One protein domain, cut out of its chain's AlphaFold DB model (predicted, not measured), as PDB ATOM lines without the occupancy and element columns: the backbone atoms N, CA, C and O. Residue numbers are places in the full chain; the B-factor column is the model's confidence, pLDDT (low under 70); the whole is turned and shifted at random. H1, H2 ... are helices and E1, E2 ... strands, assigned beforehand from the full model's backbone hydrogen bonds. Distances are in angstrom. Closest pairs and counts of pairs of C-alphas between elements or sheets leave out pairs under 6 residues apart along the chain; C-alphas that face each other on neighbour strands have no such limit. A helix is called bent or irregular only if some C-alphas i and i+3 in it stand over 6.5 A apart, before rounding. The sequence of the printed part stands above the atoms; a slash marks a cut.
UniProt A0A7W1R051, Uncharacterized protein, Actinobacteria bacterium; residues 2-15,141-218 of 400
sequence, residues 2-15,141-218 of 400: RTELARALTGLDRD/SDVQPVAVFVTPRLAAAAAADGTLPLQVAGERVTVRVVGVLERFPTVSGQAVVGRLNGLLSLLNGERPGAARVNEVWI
ATOM      1  N   ARG A   2     135.654 188.125 144.455       65.81
ATOM      2  CA  ARG A   2     135.330 186.674 144.485       65.81
ATOM      3  C   ARG A   2     136.012 185.934 145.642       65.81
ATOM      4  O   ARG A   2     135.380 185.123 146.309       65.81
ATOM      5  N   THR A   3     137.271 186.271 145.921       63.25
ATOM      6  CA  THR A   3     138.059 185.698 147.024       63.25
ATOM      7  C   THR A   3     137.467 186.021 148.399       63.25
ATOM      8  O   THR A   3     137.461 185.166 149.282       63.25
ATOM      9  N   GLU A   4     136.940 187.233 148.594       65.25
ATOM     10  CA  GLU A   4     136.287 187.626 149.853       65.25
ATOM     11  C   GLU A   4     134.960 186.898 150.061       65.25
ATOM     12  O   GLU A   4     134.706 186.411 151.161       65.25
ATOM     13  N   LEU A   5     134.149 186.767 149.005       62.56
ATOM     14  CA  LEU A   5     132.891 186.020 149.065       62.56
ATOM     15  C   LEU A   5     133.144 184.543 149.396       62.56
ATOM     16  O   LEU A   5     132.514 183.996 150.296       62.56
ATOM     17  N   ALA A   6     134.115 183.916 148.722       60.12
ATOM     18  CA  ALA A   6     134.501 182.540 149.005       60.12
ATOM     19  C   ALA A   6     134.938 182.360 150.469       60.12
ATOM     20  O   ALA A   6     134.535 181.394 151.107       60.12
ATOM     21  N   ARG A   7     135.698 183.308 151.039       62.22
ATOM     22  CA  ARG A   7     136.097 183.254 152.455       62.22
ATOM     23  C   ARG A   7     134.907 183.344 153.404       62.22
ATOM     24  O   ARG A   7     134.839 182.544 154.332       62.22
ATOM     25  N   ALA A   8     134.001 184.296 153.180       60.19
ATOM     26  CA  ALA A   8     132.827 184.489 154.033       60.19
ATOM     27  C   ALA A   8     131.950 183.228 154.091       60.19
ATOM     28  O   ALA A   8     131.384 182.921 155.133       60.19
ATOM     29  N   LEU A   9     131.893 182.478 152.986       52.34
ATOM     30  CA  LEU A   9     131.114 181.245 152.876       52.34
ATOM     31  C   LEU A   9     131.829 179.997 153.415       52.34
ATOM     32  O   LEU A   9     131.158 179.040 153.781       52.34
ATOM     33  N   THR A  10     133.167 179.970 153.436       54.12
ATOM     34  CA  THR A  10     133.929 178.733 153.709       54.12
ATOM     35  C   THR A  10     134.697 178.716 155.025       54.12
ATOM     36  O   THR A  10     135.189 177.654 155.397       54.12
ATOM     37  N   GLY A  11     134.803 179.847 155.737       48.56
ATOM     38  CA  GLY A  11     135.488 179.904 157.031       48.56
ATOM     39  C   GLY A  11     136.933 179.399 156.944       48.56
ATOM     40  O   GLY A  11     137.294 178.461 157.644       48.56
ATOM     41  N   LEU A  12     137.736 179.970 156.035       55.25
ATOM     42  CA  LEU A  12     139.141 179.589 155.825       55.25
ATOM     43  C   LEU A  12     139.931 179.666 157.141       55.25
ATOM     44  O   LEU A  12     140.256 180.758 157.611       55.25
ATOM     45  N   ASP A  13     140.208 178.498 157.715       44.59
ATOM     46  CA  ASP A  13     140.818 178.361 159.032       44.59
ATOM     47  C   ASP A  13     142.326 178.669 159.025       44.59
ATOM     48  O   ASP A  13     142.984 178.714 157.979       44.59
ATOM     49  N   ARG A  14     142.857 178.971 160.209       49.38
ATOM     50  CA  ARG A  14     144.174 179.585 160.429       49.38
ATOM     51  C   ARG A  14     145.333 178.625 160.119       49.38
ATOM     52  O   ARG A  14     145.591 177.701 160.880       49.38
ATOM     53  N   ASP A  15     146.083 178.905 159.052       53.62
ATOM     54  CA  ASP A  15     147.429 178.344 158.860       53.62
ATOM     55  C   ASP A  15     148.360 178.732 160.025       53.62
ATOM     56  O   ASP A  15     148.175 179.775 160.662       53.62
ATOM     57  N   SER A 141     149.365 170.136 154.009       80.25
ATOM     58  CA  SER A 141     149.722 169.477 152.748       80.25
ATOM     59  C   SER A 141     151.151 168.932 152.712       80.25
ATOM     60  O   SER A 141     151.432 168.059 151.897       80.25
ATOM     61  N   ASP A 142     152.043 169.429 153.577       81.94
ATOM     62  CA  ASP A 142     153.427 168.948 153.668       81.94
ATOM     63  C   ASP A 142     153.522 167.623 154.435       81.94
ATOM     64  O   ASP A 142     154.435 166.833 154.209       81.94
ATOM     65  N   VAL A 143     152.567 167.370 155.336       83.38
ATOM     66  CA  VAL A 143     152.484 166.126 156.116       83.38
ATOM     67  C   VAL A 143     151.731 165.053 155.338       83.38
ATOM     68  O   VAL A 143     152.124 163.887 155.337       83.38
ATOM     69  N   GLN A 144     150.643 165.438 154.666       85.69
ATOM     70  CA  GLN A 144     149.830 164.517 153.886       85.69
ATOM     71  C   GLN A 144     149.419 165.145 152.547       85.69
ATOM     72  O   GLN A 144     148.801 166.213 152.543       85.69
ATOM     73  N   PRO A 145     149.673 164.468 151.408       90.31
ATOM     74  CA  PRO A 145     149.224 164.957 150.111       90.31
ATOM     75  C   PRO A 145     147.708 165.154 150.082       90.31
ATOM     76  O   PRO A 145     146.946 164.327 150.593       90.31
ATOM     77  N   VAL A 146     147.266 166.236 149.442       92.81
ATOM     78  CA  VAL A 146     145.845 166.590 149.367       92.81
ATOM     79  C   VAL A 146     145.081 165.519 148.591       92.81
ATOM     80  O   VAL A 146     145.425 165.202 147.454       92.81
ATOM     81  N   ALA A 147     144.031 164.977 149.208       95.25
ATOM     82  CA  ALA A 147     143.136 164.013 148.581       95.25
ATOM     83  C   ALA A 147     142.268 164.678 147.501       95.25
ATOM     84  O   ALA A 147     141.607 165.690 147.767       95.25
ATOM     85  N   VAL A 148     142.248 164.094 146.302       96.94
ATOM     86  CA  VAL A 148     141.507 164.607 145.145       96.94
ATOM     87  C   VAL A 148     140.780 163.506 144.373       96.94
ATOM     88  O   VAL A 148     141.233 162.363 144.296       96.94
ATOM     89  N   PHE A 149     139.668 163.878 143.748       97.69
ATOM     90  CA  PHE A 149     139.070 163.140 142.647       97.69
ATOM     91  C   PHE A 149     139.624 163.662 141.324       97.69
ATOM     92  O   PHE A 149     139.800 164.872 141.167       97.69
ATOM     93  N   VAL A 150     139.877 162.777 140.367       97.31
ATOM     94  CA  VAL A 150     140.436 163.159 139.061       97.31
ATOM     95  C   VAL A 150     139.702 162.485 137.909       97.31
ATOM     96  O   VAL A 150     138.986 161.507 138.101       97.31
ATOM     97  N   THR A 151     139.884 162.992 136.696       95.94
ATOM     98  CA  THR A 151     139.398 162.344 135.470       95.94
ATOM     99  C   THR A 151     140.180 161.064 135.131       95.94
ATOM    100  O   THR A 151     141.340 160.937 135.533       95.94
ATOM    101  N   PRO A 152     139.615 160.108 134.359       95.44
ATOM    102  CA  PRO A 152     140.218 158.782 134.170       95.44
ATOM    103  C   PRO A 152     141.641 158.806 133.602       95.44
ATOM    104  O   PRO A 152     142.493 158.030 134.024       95.44
ATOM    105  N   ARG A 153     141.935 159.736 132.683       94.38
ATOM    106  CA  ARG A 153     143.278 159.874 132.099       94.38
ATOM    107  C   ARG A 153     144.310 160.384 133.112       94.38
ATOM    108  O   ARG A 153     145.460 159.973 133.036       94.38
ATOM    109  N   LEU A 154     143.913 161.234 134.061       96.12
ATOM    110  CA  LEU A 154     144.778 161.632 135.175       96.12
ATOM    111  C   LEU A 154     144.954 160.497 136.187       96.12
ATOM    112  O   LEU A 154     146.060 160.294 136.675       96.12
ATOM    113  N   ALA A 155     143.900 159.724 136.460       96.06
ATOM    114  CA  ALA A 155     143.988 158.556 137.337       96.06
ATOM    115  C   ALA A 155     144.964 157.504 136.784       96.06
ATOM    116  O   ALA A 155     145.771 156.967 137.532       96.06
ATOM    117  N   ALA A 156     144.941 157.269 135.469       95.62
ATOM    118  CA  ALA A 156     145.867 156.358 134.796       95.62
ATOM    119  C   ALA A 156     147.335 156.827 134.832       95.62
ATOM    120  O   ALA A 156     148.235 156.017 134.633       95.62
ATOM    121  N   ALA A 157     147.582 158.119 135.070       95.94
ATOM    122  CA  ALA A 157     148.922 158.687 135.212       95.94
ATOM    123  C   ALA A 157     149.429 158.694 136.666       95.94
ATOM    124  O   ALA A 157     150.562 159.113 136.910       95.94
ATOM    125  N   ALA A 158     148.604 158.279 137.635       96.50
ATOM    126  CA  ALA A 158     149.009 158.206 139.032       96.50
ATOM    127  C   ALA A 158     150.008 157.061 139.254       96.50
ATOM    128  O   ALA A 158     149.944 156.013 138.610       96.50
ATOM    129  N   ALA A 159     150.931 157.261 140.190       95.31
ATOM    130  CA  ALA A 159     151.851 156.229 140.633       95.31
ATOM    131  C   ALA A 159     151.109 155.106 141.380       95.31
ATOM    132  O   ALA A 159     149.969 155.263 141.823       95.31
ATOM    133  N   ALA A 160     151.781 153.964 141.559       93.62
ATOM    134  CA  ALA A 160     151.210 152.789 142.220       93.62
ATOM    135  C   ALA A 160     150.760 153.052 143.673       93.62
ATOM    136  O   ALA A 160     149.879 152.363 144.181       93.62
ATOM    137  N   ASP A 161     151.335 154.059 144.335       92.75
ATOM    138  CA  ASP A 161     150.974 154.495 145.690       92.75
ATOM    139  C   ASP A 161     149.796 155.498 145.728       92.75
ATOM    140  O   ASP A 161     149.434 156.014 146.796       92.75
ATOM    141  N   GLY A 162     149.201 155.785 144.564       93.31
ATOM    142  CA  GLY A 162     148.091 156.715 144.373       93.31
ATOM    143  C   GLY A 162     148.499 158.188 144.338       93.31
ATOM    144  O   GLY A 162     147.622 159.055 144.374       93.31
ATOM    145  N   THR A 163     149.796 158.506 144.299       95.88
ATOM    146  CA  THR A 163     150.263 159.892 144.161       95.88
ATOM    147  C   THR A 163     150.279 160.337 142.703       95.88
ATOM    148  O   THR A 163     150.549 159.561 141.790       95.88
ATOM    149  N   LEU A 164     149.960 161.608 142.472       96.56
ATOM    150  CA  LEU A 164     149.926 162.200 141.142       96.56
ATOM    151  C   LEU A 164     150.606 163.575 141.182       96.56
ATOM    152  O   LEU A 164     150.066 164.498 141.803       96.56
ATOM    153  N   PRO A 165     151.776 163.742 140.541       94.88
ATOM    154  CA  PRO A 165     152.352 165.059 140.330       94.88
ATOM    155  C   PRO A 165     151.531 165.811 139.275       94.88
ATOM    156  O   PRO A 165     151.248 165.299 138.192       94.88
ATOM    157  N   LEU A 166     151.149 167.042 139.588       93.81
ATOM    158  CA  LEU A 166     150.355 167.920 138.739       93.81
ATOM    159  C   LEU A 166     151.059 169.256 138.559       93.81
ATOM    160  O   LEU A 166     151.727 169.745 139.466       93.81
ATOM    161  N   GLN A 167     150.841 169.881 137.405       90.88
ATOM    162  CA  GLN A 167     151.172 171.285 137.209       90.88
ATOM    163  C   GLN A 167     149.885 172.110 137.194       90.88
ATOM    164  O   GLN A 167     149.073 171.987 136.280       90.88
ATOM    165  N   VAL A 168     149.688 172.945 138.212       87.31
ATOM    166  CA  VAL A 168     148.474 173.750 138.392       87.31
ATOM    167  C   VAL A 168     148.871 175.209 138.561       87.31
ATOM    168  O   VAL A 168     149.653 175.551 139.440       87.31
ATOM    169  N   ALA A 169     148.339 176.085 137.703       80.88
ATOM    170  CA  ALA A 169     148.672 177.514 137.690       80.88
ATOM    171  C   ALA A 169     150.190 177.816 137.604       80.88
ATOM    172  O   ALA A 169     150.646 178.842 138.104       80.88
ATOM    173  N   GLY A 170     150.952 176.925 136.957       83.25
ATOM    174  CA  GLY A 170     152.411 177.002 136.826       83.25
ATOM    175  C   GLY A 170     153.184 176.266 137.924       83.25
ATOM    176  O   GLY A 170     154.329 175.887 137.687       83.25
ATOM    177  N   GLU A 171     152.545 175.973 139.059       86.88
ATOM    178  CA  GLU A 171     153.173 175.317 140.208       86.88
ATOM    179  C   GLU A 171     153.133 173.798 140.078       86.88
ATOM    180  O   GLU A 171     152.125 173.232 139.647       86.88
ATOM    181  N   ARG A 172     154.215 173.127 140.479       89.00
ATOM    182  CA  ARG A 172     154.259 171.665 140.564       89.00
ATOM    183  C   ARG A 172     153.817 171.237 141.953       89.00
ATOM    184  O   ARG A 172     154.488 171.535 142.930       89.00
ATOM    185  N   VAL A 173     152.706 170.520 142.029       91.19
ATOM    186  CA  VAL A 173     152.121 170.044 143.284       91.19
ATOM    187  C   VAL A 173     151.885 168.546 143.216       91.19
ATOM    188  O   VAL A 173     151.545 168.018 142.162       91.19
ATOM    189  N   THR A 174     152.033 167.853 144.340       94.00
ATOM    190  CA  THR A 174     151.721 166.420 144.422       94.00
ATOM    191  C   THR A 174     150.425 166.226 145.191       94.00
ATOM    192  O   THR A 174     150.260 166.744 146.295       94.00
ATOM    193  N   VAL A 175     149.496 165.477 144.604       96.00
ATOM    194  CA  VAL A 175     148.196 165.153 145.206       96.00
ATOM    195  C   VAL A 175     148.031 163.644 145.344       96.00
ATOM    196  O   VAL A 175     148.760 162.873 144.720       96.00
ATOM    197  N   ARG A 176     147.068 163.210 146.158       96.75
ATOM    198  CA  ARG A 176     146.687 161.800 146.289       96.75
ATOM    199  C   ARG A 176     145.339 161.566 145.626       96.75
ATOM    200  O   ARG A 176     144.345 162.180 146.014       96.75
ATOM    201  N   VAL A 177     145.295 160.659 144.662       97.44
ATOM    202  CA  VAL A 177     144.056 160.260 143.995       97.44
ATOM    203  C   VAL A 177     143.266 159.346 144.928       97.44
ATOM    204  O   VAL A 177     143.745 158.286 145.319       97.44
ATOM    205  N   VAL A 178     142.057 159.768 145.300       97.06
ATOM    206  CA  VAL A 178     141.137 158.991 146.158       97.06
ATOM    207  C   VAL A 178     139.872 158.545 145.431       97.06
ATOM    208  O   VAL A 178     139.091 157.766 145.968       97.06
ATOM    209  N   GLY A 179     139.664 159.021 144.205       96.56
ATOM    210  CA  GLY A 179     138.541 158.611 143.381       96.56
ATOM    211  C   GLY A 179     138.633 159.149 141.963       96.56
ATOM    212  O   GLY A 179     139.438 160.031 141.653       96.56
ATOM    213  N   VAL A 180     137.778 158.607 141.101       97.12
ATOM    214  CA  VAL A 180     137.708 158.977 139.689       97.12
ATOM    215  C   VAL A 180     136.321 159.529 139.388       97.12
ATOM    216  O   VAL A 180     135.318 158.936 139.776       97.12
ATOM    217  N   LEU A 181     136.268 160.671 138.708       95.19
ATOM    218  CA  LEU A 181     135.044 161.263 138.167       95.19
ATOM    219  C   LEU A 181     135.127 161.264 136.646       95.19
ATOM    220  O   LEU A 181     136.191 161.512 136.094       95.19
ATOM    221  N   GLU A 182     134.023 161.004 135.948       90.25
ATOM    222  CA  GLU A 182     134.056 160.990 134.481       90.25
ATOM    223  C   GLU A 182     134.358 162.377 133.905       90.25
ATOM    224  O   GLU A 182     135.180 162.512 133.000       90.25
ATOM    225  N   ARG A 183     133.664 163.396 134.422       87.50
ATOM    226  CA  ARG A 183     133.693 164.786 133.955       87.50
ATOM    227  C   ARG A 183     133.362 165.724 135.111       87.50
ATOM    228  O   ARG A 183     132.633 165.342 136.028       87.50
ATOM    229  N   PHE A 184     133.850 166.957 135.034       88.81
ATOM    230  CA  PHE A 184     133.461 168.030 135.944       88.81
ATOM    231  C   PHE A 184     132.713 169.118 135.163       88.81
ATOM    232  O   PHE A 184     133.114 169.415 134.036       88.81
ATOM    233  N   PRO A 185     131.623 169.700 135.704       83.88
ATOM    234  CA  PRO A 185     130.931 170.808 135.049       83.88
ATOM    235  C   PRO A 185     131.894 171.940 134.672       83.88
ATOM    236  O   PRO A 185     132.876 172.157 135.372       83.88
ATOM    237  N   THR A 186     131.605 172.638 133.569       78.25
ATOM    238  CA  THR A 186     132.345 173.817 133.055       78.25
ATOM    239  C   THR A 186     133.822 173.613 132.687       78.25
ATOM    240  O   THR A 186     134.450 174.549 132.191       78.25
ATOM    241  N   VAL A 187     134.368 172.403 132.834       85.38
ATOM    242  CA  VAL A 187     135.744 172.059 132.451       85.38
ATOM    243  C   VAL A 187     135.725 171.151 131.224       85.38
ATOM    244  O   VAL A 187     135.179 170.050 131.276       85.38
ATOM    245  N   SER A 188     136.355 171.596 130.135       81.50
ATOM    246  CA  SER A 188     136.669 170.736 128.992       81.50
ATOM    247  C   SER A 188     137.970 169.970 129.253       81.50
ATOM    248  O   SER A 188     138.973 170.532 129.703       81.50
ATOM    249  N   GLY A 189     137.967 168.663 128.997       85.75
ATOM    250  CA  GLY A 189     139.131 167.801 129.214       85.75
ATOM    251  C   GLY A 189     139.324 167.305 130.656       85.75
ATOM    252  O   GLY A 189     138.467 166.618 131.208       85.75
ATOM    253  N   GLN A 190     140.517 167.524 131.224       90.38
ATOM    254  CA  GLN A 190     140.927 166.918 132.499       90.38
ATOM    255  C   GLN A 190     140.562 167.795 133.696       90.38
ATOM    256  O   GLN A 190     140.792 169.002 133.675       90.38
ATOM    257  N   ALA A 191     140.063 167.174 134.764       93.25
ATOM    258  CA  ALA A 191     139.646 167.878 135.969       93.25
ATOM    259  C   ALA A 191     140.220 167.231 137.230       93.25
ATOM    260  O   ALA A 191     140.398 166.014 137.306       93.25
ATOM    261  N   VAL A 192     140.477 168.076 138.229       94.38
ATOM    262  CA  VAL A 192     140.929 167.698 139.570       94.38
ATOM    263  C   VAL A 192     140.028 168.401 140.572       94.38
ATOM    264  O   VAL A 192     139.887 169.622 140.541       94.38
ATOM    265  N   VAL A 193     139.415 167.628 141.459       95.00
ATOM    266  CA  VAL A 193     138.451 168.113 142.444       95.00
ATOM    267  C   VAL A 193     138.943 167.729 143.824       95.00
ATOM    268  O   VAL A 193     139.059 166.555 144.157       95.00
ATOM    269  N   GLY A 194     139.230 168.728 144.642       92.56
ATOM    270  CA  GLY A 194     139.673 168.546 146.016       92.56
ATOM    271  C   GLY A 194     138.934 169.485 146.952       92.56
ATOM    272  O   GLY A 194     138.194 170.375 146.529       92.56
ATOM    273  N   ARG A 195     139.161 169.310 148.252       89.75
ATOM    274  CA  ARG A 195     138.664 170.261 149.249       89.75
ATOM    275  C   ARG A 195     139.334 171.618 149.013       89.75
ATOM    276  O   ARG A 195     140.563 171.688 149.004       89.75
ATOM    277  N   LEU A 196     138.532 172.681 148.885       86.25
ATOM    278  CA  LEU A 196     139.006 174.038 148.577       86.25
ATOM    279  C   LEU A 196     140.181 174.454 149.469       86.25
ATOM    280  O   LEU A 196     141.235 174.803 148.954       86.25
ATOM    281  N   ASN A 197     140.027 174.348 150.791       82.88
ATOM    282  CA  ASN A 197     141.061 174.765 151.744       82.88
ATOM    283  C   ASN A 197     142.376 174.003 151.529       82.88
ATOM    284  O   ASN A 197     143.433 174.616 151.501       82.88
ATOM    285  N   GLY A 198     142.309 172.689 151.284       86.50
ATOM    286  CA  GLY A 198     143.499 171.877 151.021       86.50
ATOM    287  C   GLY A 198     144.224 172.301 149.745       86.50
ATOM    288  O   GLY A 198     145.441 172.449 149.755       86.50
ATOM    289  N   LEU A 199     143.484 172.560 148.661       89.12
ATOM    290  CA  LEU A 199     144.064 173.021 147.396       89.12
ATOM    291  C   LEU A 199     144.624 174.446 147.488       89.12
ATOM    292  O   LEU A 199     145.683 174.724 146.928       89.12
ATOM    293  N   LEU A 200     143.941 175.345 148.204       86.44
ATOM    294  CA  LEU A 200     144.429 176.703 148.438       86.44
ATOM    295  C   LEU A 200     145.715 176.693 149.269       86.44
ATOM    296  O   LEU A 200     146.660 177.391 148.901       86.44
ATOM    297  N   SER A 201     145.771 175.911 150.352       84.81
ATOM    298  CA  SER A 201     146.975 175.775 151.182       84.81
ATOM    299  C   SER A 201     148.123 175.136 150.404       84.81
ATOM    300  O   SER A 201     149.233 175.651 150.461       84.81
ATOM    301  N   LEU A 202     147.858 174.094 149.608       89.06
ATOM    302  CA  LEU A 202     148.865 173.446 148.759       89.06
ATOM    303  C   LEU A 202     149.479 174.430 147.749       89.06
ATOM    304  O   LEU A 202     150.692 174.591 147.698       89.06
ATOM    305  N   LEU A 203     148.650 175.143 146.980       90.00
ATOM    306  CA  LEU A 203     149.135 176.062 145.944       90.00
ATOM    307  C   LEU A 203     149.807 177.313 146.523       90.00
ATOM    308  O   LEU A 203     150.842 177.741 146.019       90.00
ATOM    309  N   ASN A 204     149.251 177.897 147.589       86.75
ATOM    310  CA  ASN A 204     149.886 179.037 148.261       86.75
ATOM    311  C   ASN A 204     151.151 178.622 149.037       86.75
ATOM    312  O   ASN A 204     152.052 179.442 149.237       86.75
ATOM    313  N   GLY A 205     151.224 177.352 149.447       85.81
ATOM    314  CA  GLY A 205     152.402 176.704 150.011       85.81
ATOM    315  C   GLY A 205     153.536 176.536 148.999       85.81
ATOM    316  O   GLY A 205     154.692 176.613 149.395       85.81
ATOM    317  N   GLU A 206     153.253 176.427 147.701       86.31
ATOM    318  CA  GLU A 206     154.290 176.498 146.659       86.31
ATOM    319  C   GLU A 206     154.674 177.946 146.356       86.31
ATOM    320  O   GLU A 206     155.822 178.344 146.575       86.31
ATOM    321  N   ARG A 207     153.693 178.781 145.991       87.12
ATOM    322  CA  ARG A 207     153.896 180.215 145.756       87.12
ATOM    323  C   ARG A 207     152.734 181.038 146.322       87.12
ATOM    324  O   ARG A 207     151.594 180.865 145.881       87.12
ATOM    325  N   PRO A 208     152.979 181.990 147.242       87.88
ATOM    326  CA  PRO A 208     151.909 182.783 147.834       87.88
ATOM    327  C   PRO A 208     151.115 183.551 146.774       87.88
ATOM    328  O   PRO A 208     151.674 184.256 145.933       87.88
ATOM    329  N   GLY A 209     149.792 183.397 146.797       84.94
ATOM    330  CA  GLY A 209     148.885 184.012 145.828       84.94
ATOM    331  C   GLY A 209     148.745 183.259 144.504       84.94
ATOM    332  O   GLY A 209     148.027 183.738 143.623       84.94
ATOM    333  N   ALA A 210     149.374 182.088 144.345       86.19
ATOM    334  CA  ALA A 210     149.142 181.216 143.193       86.19
ATOM    335  C   ALA A 210     147.705 180.680 143.160       86.19
ATOM    336  O   ALA A 210     147.113 180.537 142.086       86.19
ATOM    337  N   ALA A 211     147.114 180.436 144.332       85.25
ATOM    338  CA  ALA A 211     145.762 179.921 144.439       85.25
ATOM    339  C   ALA A 211     144.735 181.056 144.269       85.25
ATOM    340  O   ALA A 211     144.508 181.859 145.177       85.25
ATOM    341  N   ARG A 212     144.106 181.137 143.089       80.00
ATOM    342  CA  ARG A 212     143.104 182.167 142.765       80.00
ATOM    343  C   ARG A 212     141.726 181.549 142.579       80.00
ATOM    344  O   ARG A 212     141.541 180.706 141.709       80.00
ATOM    345  N   VAL A 213     140.754 182.025 143.356       83.75
ATOM    346  CA  VAL A 213     139.344 181.648 143.191       83.75
ATOM    347  C   VAL A 213     138.742 182.471 142.056       83.75
ATOM    348  O   VAL A 213     138.649 183.698 142.138       83.75
ATOM    349  N   ASN A 214     138.350 181.795 140.982       84.69
ATOM    350  CA  ASN A 214     137.798 182.408 139.778       84.69
ATOM    351  C   ASN A 214     136.265 182.386 139.734       84.69
ATOM    352  O   ASN A 214     135.694 183.259 139.084       84.69
ATOM    353  N   GLU A 215     135.615 181.452 140.422       86.94
ATOM    354  CA  GLU A 215     134.166 181.242 140.391       86.94
ATOM    355  C   GLU A 215     133.643 180.830 141.776       86.94
ATOM    356  O   GLU A 215     134.366 180.227 142.568       86.94
ATOM    357  N   VAL A 216     132.389 181.182 142.077       87.75
ATOM    358  CA  VAL A 216     131.679 180.770 143.294       87.75
ATOM    359  C   VAL A 216     130.311 180.242 142.887       87.75
ATOM    360  O   VAL A 216     129.568 180.921 142.182       87.75
ATOM    361  N   TRP A 217     129.994 179.037 143.349       88.25
ATOM    362  CA  TRP A 217     128.745 178.349 143.050       88.25
ATOM    363  C   TRP A 217     127.826 178.469 144.263       88.25
ATOM    364  O   TRP A 217     128.219 178.106 145.371       88.25
ATOM    365  N   ILE A 218     126.619 179.004 144.066       88.62
ATOM    366  CA  ILE A 218     125.651 179.241 145.142       88.62
ATOM    367  C   ILE A 218     124.397 178.418 144.860       88.62
ATOM    368  O   ILE A 218     123.765 178.571 143.815       88.62
TER     369      ILE A 218
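Overview. This is residues 2 to 15 and 141 to 218 of the 400 residues of an uncharacterized protein of Actinobacteria bacterium (UniProt A0A7W1R051). A small, strongly twisted sheet of four strands, with the bent hairpin of E2 and E3 on one side, has helix H3 over one face and the short helix H2 on the other. H1 lies off at one end of the domain, past H3, and the tail of residues 207 to 218, with no named element, passes between H3 and H1. The printed part has 92 residues with three named helices and four named strands, in the order H1, E1, H2, E2, E3, E4, H3; the sheet runs E2, E3, E1, E4, mixed, and the class is mixed, helices and strands. The whole is compact, with a radius of gyration of the C-alphas of 13.4 A, and spans 37 by 30 by 21 A.

Arrangement. H1, residues 2 to 10, is not on the sheet. E1, residues 146 to 150, is an inner strand. H2, residues 152 to 155, is on the sheet at a height of 7.4 A, over none of the strands. E2, residues 163 to 168, and E3, residues 171 to 180, form an antiparallel hairpin, with N 166 and O 173 2.8 A apart, within hydrogen-bond range. E3 bends by 72 degrees at residue 177 and is parallel to E1, with N 176 and O 146 at 2.9 A. E4, residues 192 to 194, is an edge strand antiparallel to E1, with N 149 and O 193 at 2.8 A. H3, residues 196 to 206, is on the opposite face from H2, at a height of 8.5 A. It lies over E3, only just not over E1, on which 2 of its C-alphas fall, and runs along the strands at 17 degrees to E3 on the local plane. The closest C-alphas of E3 and H3 are those of Glu 171 and Glu 206, 6.7 A. H1 and H3 are only just apart, 8.4 A at the closest. Every O i to N i+4 pair is within hydrogen-bond range in H1 and H3; H2 is too short for such a pair.

Along the chain. H1 begins at C-alpha 2, (135.330, 186.674, 144.485), and is 12.3 A long. E1 measures 12.1 A, H2 4.9 A, E2 15.1 A and E4 6.6 A. E3 is the longest strand by residues, 22.5 A from C-alpha 171 at (153.173, 175.317, 140.208) to C-alpha 180. H3, 15.6 A, ends at C-alpha 206, (154.290, 176.498, 146.659).

Size, cuts and confidence. The C-alphas of Glu 4 and Ala 160, the two farthest apart, are 38.7 A apart. Residues 16 to 140 are not printed, and C-alphas 15 and 141 are 11.0 A apart across the cut. The link from E3 to E4 is long, 11 residues. The mean pLDDT of the printed part is 85.0; residues 2 to 15 are under 70.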